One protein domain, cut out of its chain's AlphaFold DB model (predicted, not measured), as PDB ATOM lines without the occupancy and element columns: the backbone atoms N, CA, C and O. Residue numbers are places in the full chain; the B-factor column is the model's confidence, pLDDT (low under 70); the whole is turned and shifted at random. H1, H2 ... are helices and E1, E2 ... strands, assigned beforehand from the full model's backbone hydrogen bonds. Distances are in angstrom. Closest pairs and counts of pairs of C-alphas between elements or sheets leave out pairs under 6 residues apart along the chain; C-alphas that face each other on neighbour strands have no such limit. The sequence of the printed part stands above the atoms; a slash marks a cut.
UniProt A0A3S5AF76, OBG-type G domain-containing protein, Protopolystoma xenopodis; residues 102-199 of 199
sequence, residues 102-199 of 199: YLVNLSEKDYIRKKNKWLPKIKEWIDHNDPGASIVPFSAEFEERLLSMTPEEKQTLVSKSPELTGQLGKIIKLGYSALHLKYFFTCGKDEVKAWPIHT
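Overview. This is residues 102 to 199 of the 199 residues of the protein "OBG-type G domain-containing protein" of Protopolystoma xenopodis (UniProt A0A3S5AF76). A small two-strand sheet, E1 beside E2, lies between two helices, H2 over one face and H5 over the other, with few contacts; H1 and H3 gather at the end where both strands finish, and H4 lies beyond H3. Past H5 the chain folds away into a long two-strand hairpin, E3 and E4, an arm whose tip, residues 187 to 192, sticks out. The printed part has 98 residues, with five named helices and four named strands in the order E1 H1 H2 E2 H3 H4 H5 E3 E4; E1 and E2 are parallel, E3 and E4 antiparallel, and the class is mixed, helices and strands. The whole is loose, with a radius of gyration of the C-alphas of 17.2 A, and flat, spanning 51 by 42 by 18 A.

Arrangement. E1, residues 102 to 105, and E2, residues 134 to 138, are parallel neighbours at 13 degrees, with N 102 and O 134 at 2.8 A and N 138 and O 104 at 3.0 A, within hydrogen-bond range. H1, residues 108 to 113, and H2, residues 119 to 129, lie between them along the chain in a strand-helix-strand unit, two parallel neighbour strands joined through helices, with a right-handed crossover. The closest C-alphas of H2 and E2 are those of Lys 123 and Ile 135, 7.6 A apart. H5, residues 168 to 178, comes nearest to E2 at the C-alphas of Val 136 and Ile 171, 7.4 A apart. H3, residues 140 to 148, and H1 only just touch, with 3 pairs of C-alphas within 8 A, the closest Glu 108 and Phe 142 at 5.5 A; they are about perpendicular at 79 degrees. H4, residues 151 to 160, is close to H3 but not clearly touching, the closest C-alphas being those of Leu 146 and Lys 154, 7.3 A apart, at a steep tilt of 51 degrees, opposite ways. E3, residues 181 to 187, and E4, residues 192 to 198, form an antiparallel hairpin at 153 degrees, with N 182 and O 197 at 2.9 A and N 193 and O 186 at 3.0 A. E4 and H5 are apart. In H1, H2, H3, H4 and H5 every O i to N i+4 pair is within hydrogen-bond range.

Along the chain. E1 begins at C-alpha 102, (21.915, 9.098, -43.740), and is 9.4 A long; E2 is 12.6 A. H1 is 8.6 A long, H3 12.5 A and H4 14.4 A, while H2 and H5 are 15.2 A each. H5 begins at C-alpha 168, (13.148, 17.990, -48.109). E3 is 19.6 A long, and E4, 20.1 A, ends at C-alpha 198, (32.418, 22.486, -58.260).

Size, cuts and confidence. The two C-alphas farthest apart, those of Lys 117 and Lys 189, are 52.1 A apart. The printed part has no cut and no long link; H4 to H5 is short and the other links are tight. The mean pLDDT of the printed part is 90.5, and residue 199, the chain's last, is under 70.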
ATOM      1  N   TYR A 102      22.832  10.060 -44.332       94.88
ATOM      2  CA  TYR A 102      21.915   9.098 -43.740       94.88
ATOM      3  C   TYR A 102      20.528   9.713 -43.579       94.88
ATOM      4  O   TYR A 102      20.281  10.534 -42.694       94.88
ATOM      5  N   LEU A 103      19.605   9.293 -44.441       95.00
ATOM      6  CA  LEU A 103      18.192   9.639 -44.338       95.00
ATOM      7  C   LEU A 103      17.465   8.552 -43.539       95.00
ATOM      8  O   LEU A 103      17.269   7.431 -44.024       95.00
ATOM      9  N   VAL A 104      17.082   8.885 -42.306       94.38
ATOM     10  CA  VAL A 104      16.375   7.970 -41.400       94.38
ATOM     11  C   VAL A 104      14.883   8.225 -41.548       94.38
ATOM     12  O   VAL A 104      14.375   9.225 -41.039       94.38
ATOM     13  N   ASN A 105      14.199   7.337 -42.272       93.62
ATOM     14  CA  ASN A 105      12.767   7.455 -42.509       93.62
ATOM     15  C   ASN A 105      11.990   6.942 -41.290       93.62
ATOM     16  O   ASN A 105      12.126   5.778 -40.909       93.62
ATOM     17  N   LEU A 106      11.194   7.811 -40.683       92.69
ATOM     18  CA  LEU A 106      10.372   7.559 -39.506       92.69
ATOM     19  C   LEU A 106       8.889   7.538 -39.886       92.69
ATOM     20  O   LEU A 106       8.470   8.190 -40.846       92.69
ATOM     21  N   SER A 107       8.078   6.877 -39.058       91.69
ATOM     22  CA  SER A 107       6.629   7.079 -39.102       91.69
ATOM     23  C   SER A 107       6.296   8.548 -38.830       91.69
ATOM     24  O   SER A 107       7.021   9.238 -38.099       91.69
ATOM     25  N   GLU A 108       5.178   9.035 -39.371       90.50
ATOM     26  CA  GLU A 108       4.762  10.419 -39.143       90.50
ATOM     27  C   GLU A 108       4.647  10.738 -37.638       90.50
ATOM     28  O   GLU A 108       5.108  11.779 -37.163       90.50
ATOM     29  N   LYS A 109       4.097   9.799 -36.858       91.38
ATOM     30  CA  LYS A 109       3.914   9.939 -35.404       91.38
ATOM     31  C   LYS A 109       5.242  10.140 -34.670       91.38
ATOM     32  O   LYS A 109       5.331  11.010 -33.800       91.38
ATOM     33  N   ASP A 110       6.259   9.352 -35.004       92.06
ATOM     34  CA  ASP A 110       7.581   9.439 -34.378       92.06
ATOM     35  C   ASP A 110       8.328  10.704 -34.801       92.06
ATOM     36  O   ASP A 110       9.001  11.335 -33.977       92.06
ATOM     37  N   TYR A 111       8.166  11.110 -36.064       91.44
ATOM     38  CA  TYR A 111       8.727  12.351 -36.587       91.44
ATOM     39  C   TYR A 111       8.152  13.577 -35.862       91.44
ATOM     40  O   TYR A 111       8.918  14.391 -35.340       91.44
ATOM     41  N   ILE A 112       6.822  13.662 -35.726       90.00
ATOM     42  CA  ILE A 112       6.140  14.749 -35.001       90.00
ATOM     43  C   ILE A 112       6.579  14.793 -33.534       90.00
ATOM     44  O   ILE A 112       6.881  15.858 -32.996       90.00
ATOM     45  N   ARG A 113       6.657  13.632 -32.872       91.19
ATOM     46  CA  ARG A 113       7.052  13.535 -31.455       91.19
ATOM     47  C   ARG A 113       8.559  13.681 -31.228       91.19
ATOM     48  O   ARG A 113       8.974  13.758 -30.070       91.19
ATOM     49  N   LYS A 114       9.365  13.699 -32.297       88.44
ATOM     50  CA  LYS A 114      10.838  13.757 -32.280       88.44
ATOM     51  C   LYS A 114      11.470  12.654 -31.422       88.44
ATOM     52  O   LYS A 114      12.460  12.883 -30.727       88.44
ATOM     53  N   LYS A 115      10.872  11.458 -31.429       89.62
ATOM     54  CA  LYS A 115      11.317  10.306 -30.631       89.62
ATOM     55  C   LYS A 115      11.102   9.016 -31.406       89.62
ATOM     56  O   LYS A 115      10.004   8.772 -31.881       89.62
ATOM     57  N   ASN A 116      12.133   8.181 -31.467       91.81
ATOM     58  CA  ASN A 116      12.080   6.846 -32.054       91.81
ATOM     59  C   ASN A 116      13.128   5.946 -31.378       91.81
ATOM     60  O   ASN A 116      14.187   6.430 -30.969       91.81
ATOM     61  N   LYS A 117      12.823   4.648 -31.248       91.44
ATOM     62  CA  LYS A 117      13.664   3.655 -30.551       91.44
ATOM     63  C   LYS A 117      15.027   3.425 -31.226       91.44
ATOM     64  O   LYS A 117      15.986   3.074 -30.545       91.44
ATOM     65  N   TRP A 118      15.119   3.645 -32.538       92.31
ATOM     66  CA  TRP A 118      16.311   3.382 -33.344       92.31
ATOM     67  C   TRP A 118      17.240   4.581 -33.481       92.31
ATOM     68  O   TRP A 118      18.441   4.385 -33.629       92.31
ATOM     69  N   LEU A 119      16.728   5.814 -33.391       92.00
ATOM     70  CA  LEU A 119      17.537   7.023 -33.595       92.00
ATOM     71  C   LEU A 119      18.822   7.074 -32.746       92.00
ATOM     72  O   LEU A 119      19.866   7.388 -33.316       92.00
ATOM     73  N   PRO A 120      18.803   6.761 -31.431       93.75
ATOM     74  CA  PRO A 120      20.027   6.760 -30.632       93.75
ATOM     75  C   PRO A 120      21.035   5.710 -31.106       93.75
ATOM     76  O   PRO A 120      22.212   6.023 -31.232       93.75
ATOM     77  N   LYS A 121      20.562   4.501 -31.434       94.00
ATOM     78  CA  LYS A 121      21.410   3.395 -31.901       94.00
ATOM     79  C   LYS A 121      22.039   3.699 -33.261       94.00
ATOM     80  O   LYS A 121      23.222   3.470 -33.458       94.00
ATOM     81  N   ILE A 122      21.250   4.249 -34.187       94.06
ATOM     82  CA  ILE A 122      21.722   4.644 -35.522       94.06
ATOM     83  C   ILE A 122      22.786   5.729 -35.387       94.06
ATOM     84  O   ILE A 122      23.817   5.665 -36.046       94.06
ATOM     85  N   LYS A 123      22.548   6.715 -34.517       93.88
ATOM     86  CA  LYS A 123      23.524   7.768 -34.258       93.88
ATOM     87  C   LYS A 123      24.833   7.198 -33.712       93.88
ATOM     88  O   LYS A 123      25.881   7.536 -34.237       93.88
ATOM     89  N   GLU A 124      24.767   6.327 -32.709       95.06
ATOM     90  CA  GLU A 124      25.951   5.687 -32.125       95.06
ATOM     91  C   GLU A 124      26.738   4.875 -33.161       95.06
ATOM     92  O   GLU A 124      27.957   5.006 -33.257       95.06
ATOM     93  N   TRP A 125      26.040   4.096 -33.993       95.12
ATOM     94  CA  TRP A 125      26.672   3.335 -35.065       95.12
ATOM     95  C   TRP A 125      27.365   4.249 -36.083       95.12
ATOM     96  O   TRP A 125      28.497   3.975 -36.472       95.12
ATOM     97  N   ILE A 126      26.724   5.347 -36.496       94.50
ATOM     98  CA  ILE A 126      27.297   6.298 -37.460       94.50
ATOM     99  C   ILE A 126      28.480   7.048 -36.849       94.50
ATOM    100  O   ILE A 126      29.510   7.177 -37.499       94.50
ATOM    101  N   ASP A 127      28.383   7.481 -35.592       93.19
ATOM    102  CA  ASP A 127      29.484   8.155 -34.899       93.19
ATOM    103  C   ASP A 127      30.735   7.248 -34.812       93.19
ATOM    104  O   ASP A 127      31.859   7.752 -34.840       93.19
ATOM    105  N   HIS A 128      30.554   5.921 -34.751       92.56
ATOM    106  CA  HIS A 128      31.646   4.941 -34.741       92.56
ATOM    107  C   HIS A 128      32.171   4.573 -36.142       92.56
ATOM    108  O   HIS A 128      33.383   4.480 -36.332       92.56
ATOM    109  N   ASN A 129      31.279   4.345 -37.112       91.56
ATOM    110  CA  ASN A 129      31.620   3.760 -38.418       91.56
ATOM    111  C   ASN A 129      31.746   4.785 -39.558       91.56
ATOM    112  O   ASN A 129      32.371   4.493 -40.576       91.56
ATOM    113  N   ASP A 130      31.139   5.965 -39.424       91.38
ATOM    114  CA  ASP A 130      31.183   7.053 -40.409       91.38
ATOM    115  C   ASP A 130      31.232   8.431 -39.728       91.38
ATOM    116  O   ASP A 130      30.277   9.220 -39.796       91.38
ATOM    117  N   PRO A 131      32.339   8.726 -39.017       87.75
ATOM    118  CA  PRO A 131      32.444   9.927 -38.209       87.75
ATOM    119  C   PRO A 131      32.309  11.184 -39.072       87.75
ATOM    120  O   PRO A 131      33.049  11.400 -40.031       87.75
ATOM    121  N   GLY A 132      31.369  12.052 -38.692       83.25
ATOM    122  CA  GLY A 132      31.095  13.309 -39.393       83.25
ATOM    123  C   GLY A 132      30.025  13.217 -40.484       83.25
ATOM    124  O   GLY A 132      29.678  14.245 -41.072       83.25
ATOM    125  N   ALA A 133      29.451  12.037 -40.733       89.50
ATOM    126  CA  ALA A 133      28.346  11.911 -41.670       89.50
ATOM    127  C   ALA A 133      27.078  12.628 -41.190       89.50
ATOM    128  O   ALA A 133      26.748  12.704 -40.004       89.50
ATOM    129  N   SER A 134      26.327  13.167 -42.149       92.75
ATOM    130  CA  SER A 134      25.086  13.881 -41.858       92.75
ATOM    131  C   SER A 134      23.929  12.909 -41.661       92.75
ATOM    132  O   SER A 134      23.621  12.122 -42.555       92.75
ATOM    133  N   ILE A 135      23.236  13.028 -40.529       94.12
ATOM    134  CA  ILE A 135      22.012  12.278 -40.227       94.12
ATOM    135  C   ILE A 135      20.812  13.220 -40.322       94.12
ATOM    136  O   ILE A 135      20.772  14.269 -39.669       94.12
ATOM    137  N   VAL A 136      19.809  12.838 -41.109       94.19
ATOM    138  CA  VAL A 136      18.550  13.575 -41.249       94.19
ATOM    139  C   VAL A 136      17.378  12.643 -40.943       94.19
ATOM    140  O   VAL A 136      16.994  11.836 -41.791       94.19
ATOM    141  N   PRO A 137      16.788  12.748 -39.739       93.50
ATOM    142  CA  PRO A 137      15.497  12.141 -39.451       93.50
ATOM    143  C   PRO A 137      14.414  12.850 -40.264       93.50
ATOM    144  O   PRO A 137      14.290  14.072 -40.178       93.50
ATOM    145  N   PHE A 138      13.634  12.102 -41.035       94.12
ATOM    146  CA  PHE A 138      12.509  12.625 -41.811       94.12
ATOM    147  C   PHE A 138      11.369  11.606 -41.828       94.12
ATOM    148  O   PHE A 138      11.551  10.472 -41.399       94.12
ATOM    149  N   SER A 139      10.195  12.000 -42.312       94.25
ATOM    150  CA  SER A 139       9.096  11.070 -42.572       94.25
ATOM    151  C   SER A 139       8.602  11.283 -43.991       94.25
ATOM    152  O   SER A 139       8.119  12.365 -44.316       94.25
ATOM    153  N   ALA A 140       8.746  10.264 -44.837       93.12
ATOM    154  CA  ALA A 140       8.277  10.322 -46.219       93.12
ATOM    155  C   ALA A 140       6.758  10.567 -46.291       93.12
ATOM    156  O   ALA A 140       6.316  11.406 -47.066       93.12
ATOM    157  N   GLU A 141       5.992   9.913 -45.410       91.81
ATOM    158  CA  GLU A 141       4.541  10.097 -45.256       91.81
ATOM    159  C   GLU A 141       4.191  11.557 -44.919       91.81
ATOM    160  O   GLU A 141       3.317  12.165 -45.539       91.81
ATOM    161  N   PHE A 142       4.935  12.165 -43.986       91.94
ATOM    162  CA  PHE A 142       4.739  13.572 -43.636       91.94
ATOM    163  C   PHE A 142       5.053  14.518 -44.803       91.94
ATOM    164  O   PHE A 142       4.307  15.472 -45.030       91.94
ATOM    165  N   GLU A 143       6.154  14.281 -45.527       92.56
ATOM    166  CA  GLU A 143       6.544  15.095 -46.687       92.56
ATOM    167  C   GLU A 143       5.506  15.011 -47.804       92.56
ATOM    168  O   GLU A 143       5.133  16.034 -48.373       92.56
ATOM    169  N   GLU A 144       5.007  13.810 -48.095       92.31
ATOM    170  CA  GLU A 144       3.977  13.592 -49.109       92.31
ATOM    171  C   GLU A 144       2.692  14.345 -48.759       92.31
ATOM    172  O   GLU A 144       2.177  15.112 -49.577       92.31
ATOM    173  N   ARG A 145       2.236  14.237 -47.504       90.69
ATOM    174  CA  ARG A 145       1.080  15.000 -47.029       90.69
ATOM    175  C   ARG A 145       1.312  16.508 -47.129       90.69
ATOM    176  O   ARG A 145       0.417  17.251 -47.529       90.69
ATOM    177  N   LEU A 146       2.508  16.978 -46.777       89.25
ATOM    178  CA  LEU A 146       2.862  18.394 -46.865       89.25
ATOM    179  C   LEU A 146       2.885  18.880 -48.321       89.25
ATOM    180  O   LEU A 146       2.528  20.028 -48.588       89.25
ATOM    181  N   LEU A 147       3.256  18.032 -49.279       88.81
ATOM    182  CA  LEU A 147       3.186  18.357 -50.704       88.81
ATOM    183  C   LEU A 147       1.738  18.472 -51.195       88.81
ATOM    184  O   LEU A 147       1.447  19.406 -51.942       88.81
ATOM    185  N   SER A 148       0.839  17.596 -50.735       90.88
ATOM    186  CA  SER A 148      -0.576  17.602 -51.131       90.88
ATOM    187  C   SER A 148      -1.433  18.683 -50.455       90.88
ATOM    188  O   SER A 148      -2.540  18.942 -50.916       90.88
ATOM    189  N   MET A 149      -0.951  19.309 -49.375       91.38
ATOM    190  CA  MET A 149      -1.702  20.331 -48.629       91.38
ATOM    191  C   MET A 149      -1.915  21.633 -49.412       91.38
ATOM    192  O   MET A 149      -1.002  22.134 -50.087       91.38
ATOM    193  N   THR A 150      -3.082  22.252 -49.212       93.56
ATOM    194  CA  THR A 150      -3.385  23.592 -49.738       93.56
ATOM    195  C   THR A 150      -2.600  24.683 -48.986       93.56
ATOM    196  O   THR A 150      -2.074  24.444 -47.890       93.56
ATOM    197  N   PRO A 151      -2.481  25.906 -49.540       90.56
ATOM    198  CA  PRO A 151      -1.828  27.018 -48.847       90.56
ATOM    199  C   PRO A 151      -2.430  27.321 -47.464       90.56
ATOM    200  O   PRO A 151      -1.685  27.587 -46.519       90.56
ATOM    201  N   GLU A 152      -3.752  27.224 -47.318       91.06
ATOM    202  CA  GLU A 152      -4.470  27.465 -46.061       91.06
ATOM    203  C   GLU A 152      -4.139  26.401 -45.003       91.06
ATOM    204  O   GLU A 152      -3.913  26.715 -43.828       91.06
ATOM    205  N   GLU A 153      -4.058  25.133 -45.415       88.94
ATOM    206  CA  GLU A 153      -3.690  24.018 -44.538       88.94
ATOM    207  C   GLU A 153      -2.241  24.145 -44.063       88.94
ATOM    208  O   GLU A 153      -1.962  24.005 -42.867       88.94
ATOM    209  N   LYS A 154      -1.325  24.506 -44.972       86.25
ATOM    210  CA  LYS A 154       0.079  24.786 -44.637       86.25
ATOM    211  C   LYS A 154       0.194  25.923 -43.634       86.25
ATOM    212  O   LYS A 154       0.919  25.802 -42.649       86.25
ATOM    213  N   GLN A 155      -0.542  27.012 -43.846       86.19
ATOM    214  CA  GLN A 155      -0.531  28.154 -42.934       86.19
ATOM    215  C   GLN A 155      -1.084  27.786 -41.550       86.19
ATOM    216  O   GLN A 155      -0.552  28.225 -40.526       86.19
ATOM    217  N   THR A 156      -2.099  26.922 -41.505       88.19
ATOM    218  CA  THR A 156      -2.657  26.388 -40.255       88.19
ATOM    219  C   THR A 156      -1.651  25.507 -39.516       88.19
ATOM    220  O   THR A 156      -1.503  25.639 -38.300       88.19
ATOM    221  N   LEU A 157      -0.935  24.635 -40.230       86.62
ATOM    222  CA  LEU A 157       0.097  23.769 -39.659       86.62
ATOM    223  C   LEU A 157       1.243  24.595 -39.068       86.62
ATOM    224  O   LEU A 157       1.596  24.392 -37.910       86.62
ATOM    225  N   VAL A 158       1.748  25.587 -39.809       85.69
ATOM    226  CA  VAL A 158       2.809  26.494 -39.334       85.69
ATOM    227  C   VAL A 158       2.360  27.294 -38.110       85.69
ATOM    228  O   VAL A 158       3.146  27.506 -37.193       85.69
ATOM    229  N   SER A 159       1.091  27.710 -38.063       86.94
ATOM    230  CA  SER A 159       0.550  28.464 -36.924       86.94
ATOM    231  C   SER A 159       0.405  27.612 -35.658       86.94
ATOM    232  O   SER A 159       0.580  28.122 -34.555       86.94
ATOM    233  N   LYS A 160       0.068  26.321 -35.797       87.44
ATOM    234  CA  LYS A 160      -0.131  25.400 -34.662       87.44
ATOM    235  C   LYS A 160       1.160  24.741 -34.183       87.44
ATOM    236  O   LYS A 160       1.295  24.483 -32.990       87.44
ATOM    237  N   SER A 161       2.073  24.447 -35.101       85.50
ATOM    238  CA  SER A 161       3.311  23.712 -34.838       85.50
ATOM    239  C   SER A 161       4.431  24.262 -35.727       85.50
ATOM    240  O   SER A 161       4.819  23.621 -36.706       85.50
ATOM    241  N   PRO A 162       4.952  25.465 -35.426       81.81
ATOM    242  CA  PRO A 162       6.000  26.105 -36.228       81.81
ATOM    243  C   PRO A 162       7.294  25.280 -36.295       81.81
ATOM    244  O   PRO A 162       8.066  25.394 -37.243       81.81
ATOM    245  N   GLU A 163       7.538  24.423 -35.307       81.19
ATOM    246  CA  GLU A 163       8.663  23.493 -35.252       81.19
ATOM    247  C   GLU A 163       8.518  22.265 -36.163       81.19
ATOM    248  O   GLU A 163       9.461  21.468 -36.255       81.19
ATOM    249  N   LEU A 164       7.347  22.081 -36.783       81.94
ATOM    250  CA  LEU A 164       7.017  20.957 -37.647       81.94
ATOM    251  C   LEU A 164       7.164  21.365 -39.118       81.94
ATOM    252  O   LEU A 164       6.205  21.703 -39.804       81.94
ATOM    253  N   THR A 165       8.398  21.341 -39.606       83.00
ATOM    254  CA  THR A 165       8.723  21.692 -40.994       83.00
ATOM    255  C   THR A 165       9.139  20.462 -41.788       83.00
ATOM    256  O   THR A 165       9.689  19.514 -41.223       83.00
ATOM    257  N   GLY A 166       8.950  20.496 -43.107       86.75
ATOM    258  CA  GLY A 166       9.551  19.505 -44.000       86.75
ATOM    259  C   GLY A 166      11.087  19.570 -43.978       86.75
ATOM    260  O   GLY A 166      11.685  20.639 -43.836       86.75
ATOM    261  N   GLN A 167      11.731  18.418 -44.115       92.81
ATOM    262  CA  GLN A 167      13.170  18.229 -44.256       92.81
ATOM    263  C   GLN A 167      13.631  18.233 -45.710       92.81
ATOM    264  O   GLN A 167      14.832  18.375 -45.934       92.81
ATOM    265  N   LEU A 168      12.740  18.125 -46.704       90.12
ATOM    266  CA  LEU A 168      13.148  17.990 -48.109       90.12
ATOM    267  C   LEU A 168      14.101  19.111 -48.562       90.12
ATOM    268  O   LEU A 168      15.150  18.849 -49.150       90.12
ATOM    269  N   GLY A 169      13.813  20.362 -48.190       91.06
ATOM    270  CA  GLY A 169      14.698  21.496 -48.485       91.06
ATOM    271  C   GLY A 169      16.074  21.401 -47.808       91.06
ATOM    272  O   GLY A 169      17.072  21.840 -48.381       91.06
ATOM    273  N   LYS A 170      16.156  20.810 -46.609       91.94
ATOM    274  CA  LYS A 170      17.424  20.545 -45.912       91.94
ATOM    275  C   LYS A 170      18.192  19.407 -46.587       91.94
ATOM    276  O   LYS A 170      19.392  19.545 -46.792       91.94
ATOM    277  N   ILE A 171      17.504  18.330 -46.969       94.00
ATOM    278  CA  ILE A 171      18.083  17.171 -47.663       94.00
ATOM    279  C   ILE A 171      18.722  17.606 -48.986       94.00
ATOM    280  O   ILE A 171      19.876  17.275 -49.240       94.00
ATOM    281  N   ILE A 172      18.026  18.424 -49.783       92.50
ATOM    282  CA  ILE A 172      18.548  18.950 -51.055       92.50
ATOM    283  C   ILE A 172      19.818  19.779 -50.831       92.50
ATOM    284  O   ILE A 172      20.823  19.573 -51.510       92.50
ATOM    285  N   LYS A 173      19.800  20.698 -49.856       91.50
ATOM    286  CA  LYS A 173      20.964  21.540 -49.532       91.50
ATOM    287  C   LYS A 173      22.159  20.712 -49.062       91.50
ATOM    288  O   LYS A 173      23.284  20.992 -49.469       91.50
ATOM    289  N   LEU A 174      21.918  19.692 -48.236       92.69
ATOM    290  CA  LEU A 174      22.961  18.770 -47.788       92.69
ATOM    291  C   LEU A 174      23.536  17.968 -48.957       92.69
ATOM    292  O   LEU A 174      24.753  17.886 -49.067       92.69
ATOM    293  N   GLY A 175      22.694  17.456 -49.860       92.00
ATOM    294  CA  GLY A 175      23.141  16.762 -51.072       92.00
ATOM    295  C   GLY A 175      24.037  17.636 -51.953       92.00
ATOM    296  O   GLY A 175      25.100  17.195 -52.379       92.00
ATOM    297  N   TYR A 176      23.665  18.903 -52.150       90.81
ATOM    298  CA  TYR A 176      24.487  19.868 -52.889       90.81
ATOM    299  C   TYR A 176      25.859  20.077 -52.239       90.81
ATOM    300  O   TYR A 176      26.890  20.012 -52.906       90.81
ATOM    301  N   SER A 177      25.866  20.287 -50.919       89.25
ATOM    302  CA  SER A 177      27.100  20.489 -50.162       89.25
ATOM    303  C   SER A 177      27.988  19.244 -50.154       89.25
ATOM    304  O   SER A 177      29.204  19.381 -50.233       89.25
ATOM    305  N   ALA A 178      27.402  18.047 -50.065       89.44
ATOM    306  CA  ALA A 178      28.135  16.783 -50.072       89.44
ATOM    307  C   ALA A 178      28.815  16.516 -51.422       89.44
ATOM    308  O   ALA A 178      29.883  15.924 -51.460       89.44
ATOM    309  N   LEU A 179      28.241  17.003 -52.526       88.25
ATOM    310  CA  LEU A 179      28.846  16.932 -53.860       88.25
ATOM    311  C   LEU A 179      29.879  18.043 -54.127       88.25
ATOM    312  O   LEU A 179      30.319  18.209 -55.265       88.25
ATOM    313  N   HIS A 180      30.244  18.822 -53.103       85.25
ATOM    314  CA  HIS A 180      31.130  19.985 -53.215       85.25
ATOM    315  C   HIS A 180      30.645  21.021 -54.242       85.25
ATOM    316  O   HIS A 180      31.437  21.754 -54.836       85.25
ATOM    317  N   LEU A 181      29.326  21.108 -54.441       87.62
ATOM    318  CA  LEU A 181      28.722  22.076 -55.344       87.62
ATOM    319  C   LEU A 181      28.419  23.382 -54.609       87.62
ATOM    320  O   LEU A 181      27.792  23.407 -53.547       87.62
ATOM    321  N   LYS A 182      28.810  24.491 -55.229       87.12
ATOM    322  CA  LYS A 182      28.364  25.849 -54.896       87.12
ATOM    323  C   LYS A 182      27.615  26.435 -56.080       87.12
ATOM    324  O   LYS A 182      27.588  25.849 -57.156       87.12
ATOM    325  N   TYR A 183      26.989  27.588 -55.890       90.06
ATOM    326  CA  TYR A 183      26.348  28.308 -56.980       90.06
ATOM    327  C   TYR A 183      26.643  29.800 -56.912       90.06
ATOM    328  O   TYR A 183      26.802  30.371 -55.832       90.06
ATOM    329  N   PHE A 184      26.689  30.431 -58.081       91.75
ATOM    330  CA  PHE A 184      26.658  31.884 -58.224       91.75
ATOM    331  C   PHE A 184      25.382  32.296 -58.957       91.75
ATOM    332  O   PHE A 184      24.752  31.480 -59.636       91.75
ATOM    333  N   PHE A 185      24.990  33.559 -58.808       94.94
ATOM    334  CA  PHE A 185      23.790  34.087 -59.444       94.94
ATOM    335  C   PHE A 185      24.134  34.973 -60.634       94.94
ATOM    336  O   PHE A 185      25.026  35.816 -60.554       94.94
ATOM    337  N   THR A 186      23.368  34.827 -61.708       94.56
ATOM    338  CA  THR A 186      23.220  35.863 -62.731       94.56
ATOM    339  C   THR A 186      21.870  36.534 -62.519       94.56
ATOM    340  O   THR A 186      20.845  35.850 -62.525       94.56
ATOM    341  N   CYS A 187      21.869  37.851 -62.316       94.31
ATOM    342  CA  CYS A 187      20.657  38.632 -62.071       94.31
ATOM    343  C   CYS A 187      20.490  39.681 -63.173       94.31
ATOM    344  O   CYS A 187      21.301  40.598 -63.285       94.31
ATOM    345  N   GLY A 188      19.432  39.549 -63.966       92.94
ATOM    346  CA  GLY A 188      19.007  40.510 -64.974       92.94
ATOM    347  C   GLY A 188      17.522  40.831 -64.834       92.94
ATOM    348  O   GLY A 188      16.817  40.258 -64.005       92.94
ATOM    349  N   LYS A 189      17.039  41.763 -65.656       91.19
ATOM    350  CA  LYS A 189      15.616  42.133 -65.680       91.19
ATOM    351  C   LYS A 189      14.728  40.985 -66.186       91.19
ATOM    352  O   LYS A 189      13.577  40.894 -65.774       91.19
ATOM    353  N   ASP A 190      15.296  40.128 -67.034       92.75
ATOM    354  CA  ASP A 190      14.598  39.018 -67.686       92.75
ATOM    355  C   ASP A 190      14.728  37.699 -66.908       92.75
ATOM    356  O   ASP A 190      13.797  36.900 -66.885       92.75
ATOM    357  N   GLU A 191      15.870  37.464 -66.252       94.19
ATOM    358  CA  GLU A 191      16.153  36.202 -65.568       94.19
ATOM    359  C   GLU A 191      16.991  36.414 -64.302       94.19
ATOM    360  O   GLU A 191      17.970  37.166 -64.287       94.19
ATOM    361  N   VAL A 192      16.637  35.677 -63.249       94.06
ATOM    362  CA  VAL A 192      17.493  35.441 -62.085       94.06
ATOM    363  C   VAL A 192      17.750  33.942 -61.998       94.06
ATOM    364  O   VAL A 192      16.815  33.166 -61.809       94.06
ATOM    365  N   LYS A 193      19.015  33.529 -62.133       93.25
ATOM    366  CA  LYS A 193      19.393  32.111 -62.207       93.25
ATOM    367  C   LYS A 193      20.598  31.780 -61.342       93.25
ATOM    368  O   LYS A 193      21.559  32.543 -61.295       93.25
ATOM    369  N   ALA A 194      20.532  30.626 -60.679       92.94
ATOM    370  CA  ALA A 194      21.636  30.025 -59.940       92.94
ATOM    371  C   ALA A 194      22.358  28.995 -60.818       92.94
ATOM    372  O   ALA A 194      21.723  28.091 -61.364       92.94
ATOM    373  N   TRP A 195      23.678  29.116 -60.929       91.19
ATOM    374  CA  TRP A 195      24.518  28.234 -61.739       91.19
ATOM    375  C   TRP A 195      25.432  27.394 -60.846       91.19
ATOM    376  O   TRP A 195      26.228  27.987 -60.114       91.19
ATOM    377  N   PRO A 196      25.344  26.050 -60.882       90.19
ATOM    378  CA  PRO A 196      26.225  25.193 -60.097       90.19
ATOM    379  C   PRO A 196      27.661  25.199 -60.607       90.19
ATOM    380  O   PRO A 196      27.902  25.156 -61.811       90.19
ATOM    381  N   ILE A 197      28.604  25.170 -59.671       88.56
ATOM    382  CA  ILE A 197      30.039  25.000 -59.897       88.56
ATOM    383  C   ILE A 197      30.616  24.043 -58.847       88.56
ATOM    384  O   ILE A 197      30.145  24.019 -57.708       88.56
ATOM    385  N   HIS A 198      31.635  23.269 -59.218       82.75
ATOM    386  CA  HIS A 198      32.418  22.486 -58.260       82.75
ATOM    387  C   HIS A 198      33.371  23.400 -57.486       82.75
ATOM    388  O   HIS A 198      33.876  24.381 -58.037       82.75
ATOM    389  N   THR A 199      33.577  23.083 -56.210       65.69
ATOM    390  CA  THR A 199      34.537  23.758 -55.328       65.69
ATOM    391  C   THR A 199      35.759  22.888 -55.119       65.69
ATOM    392  O   THR A 199      35.570  21.654 -55.046       65.69
TER     393      THR A 199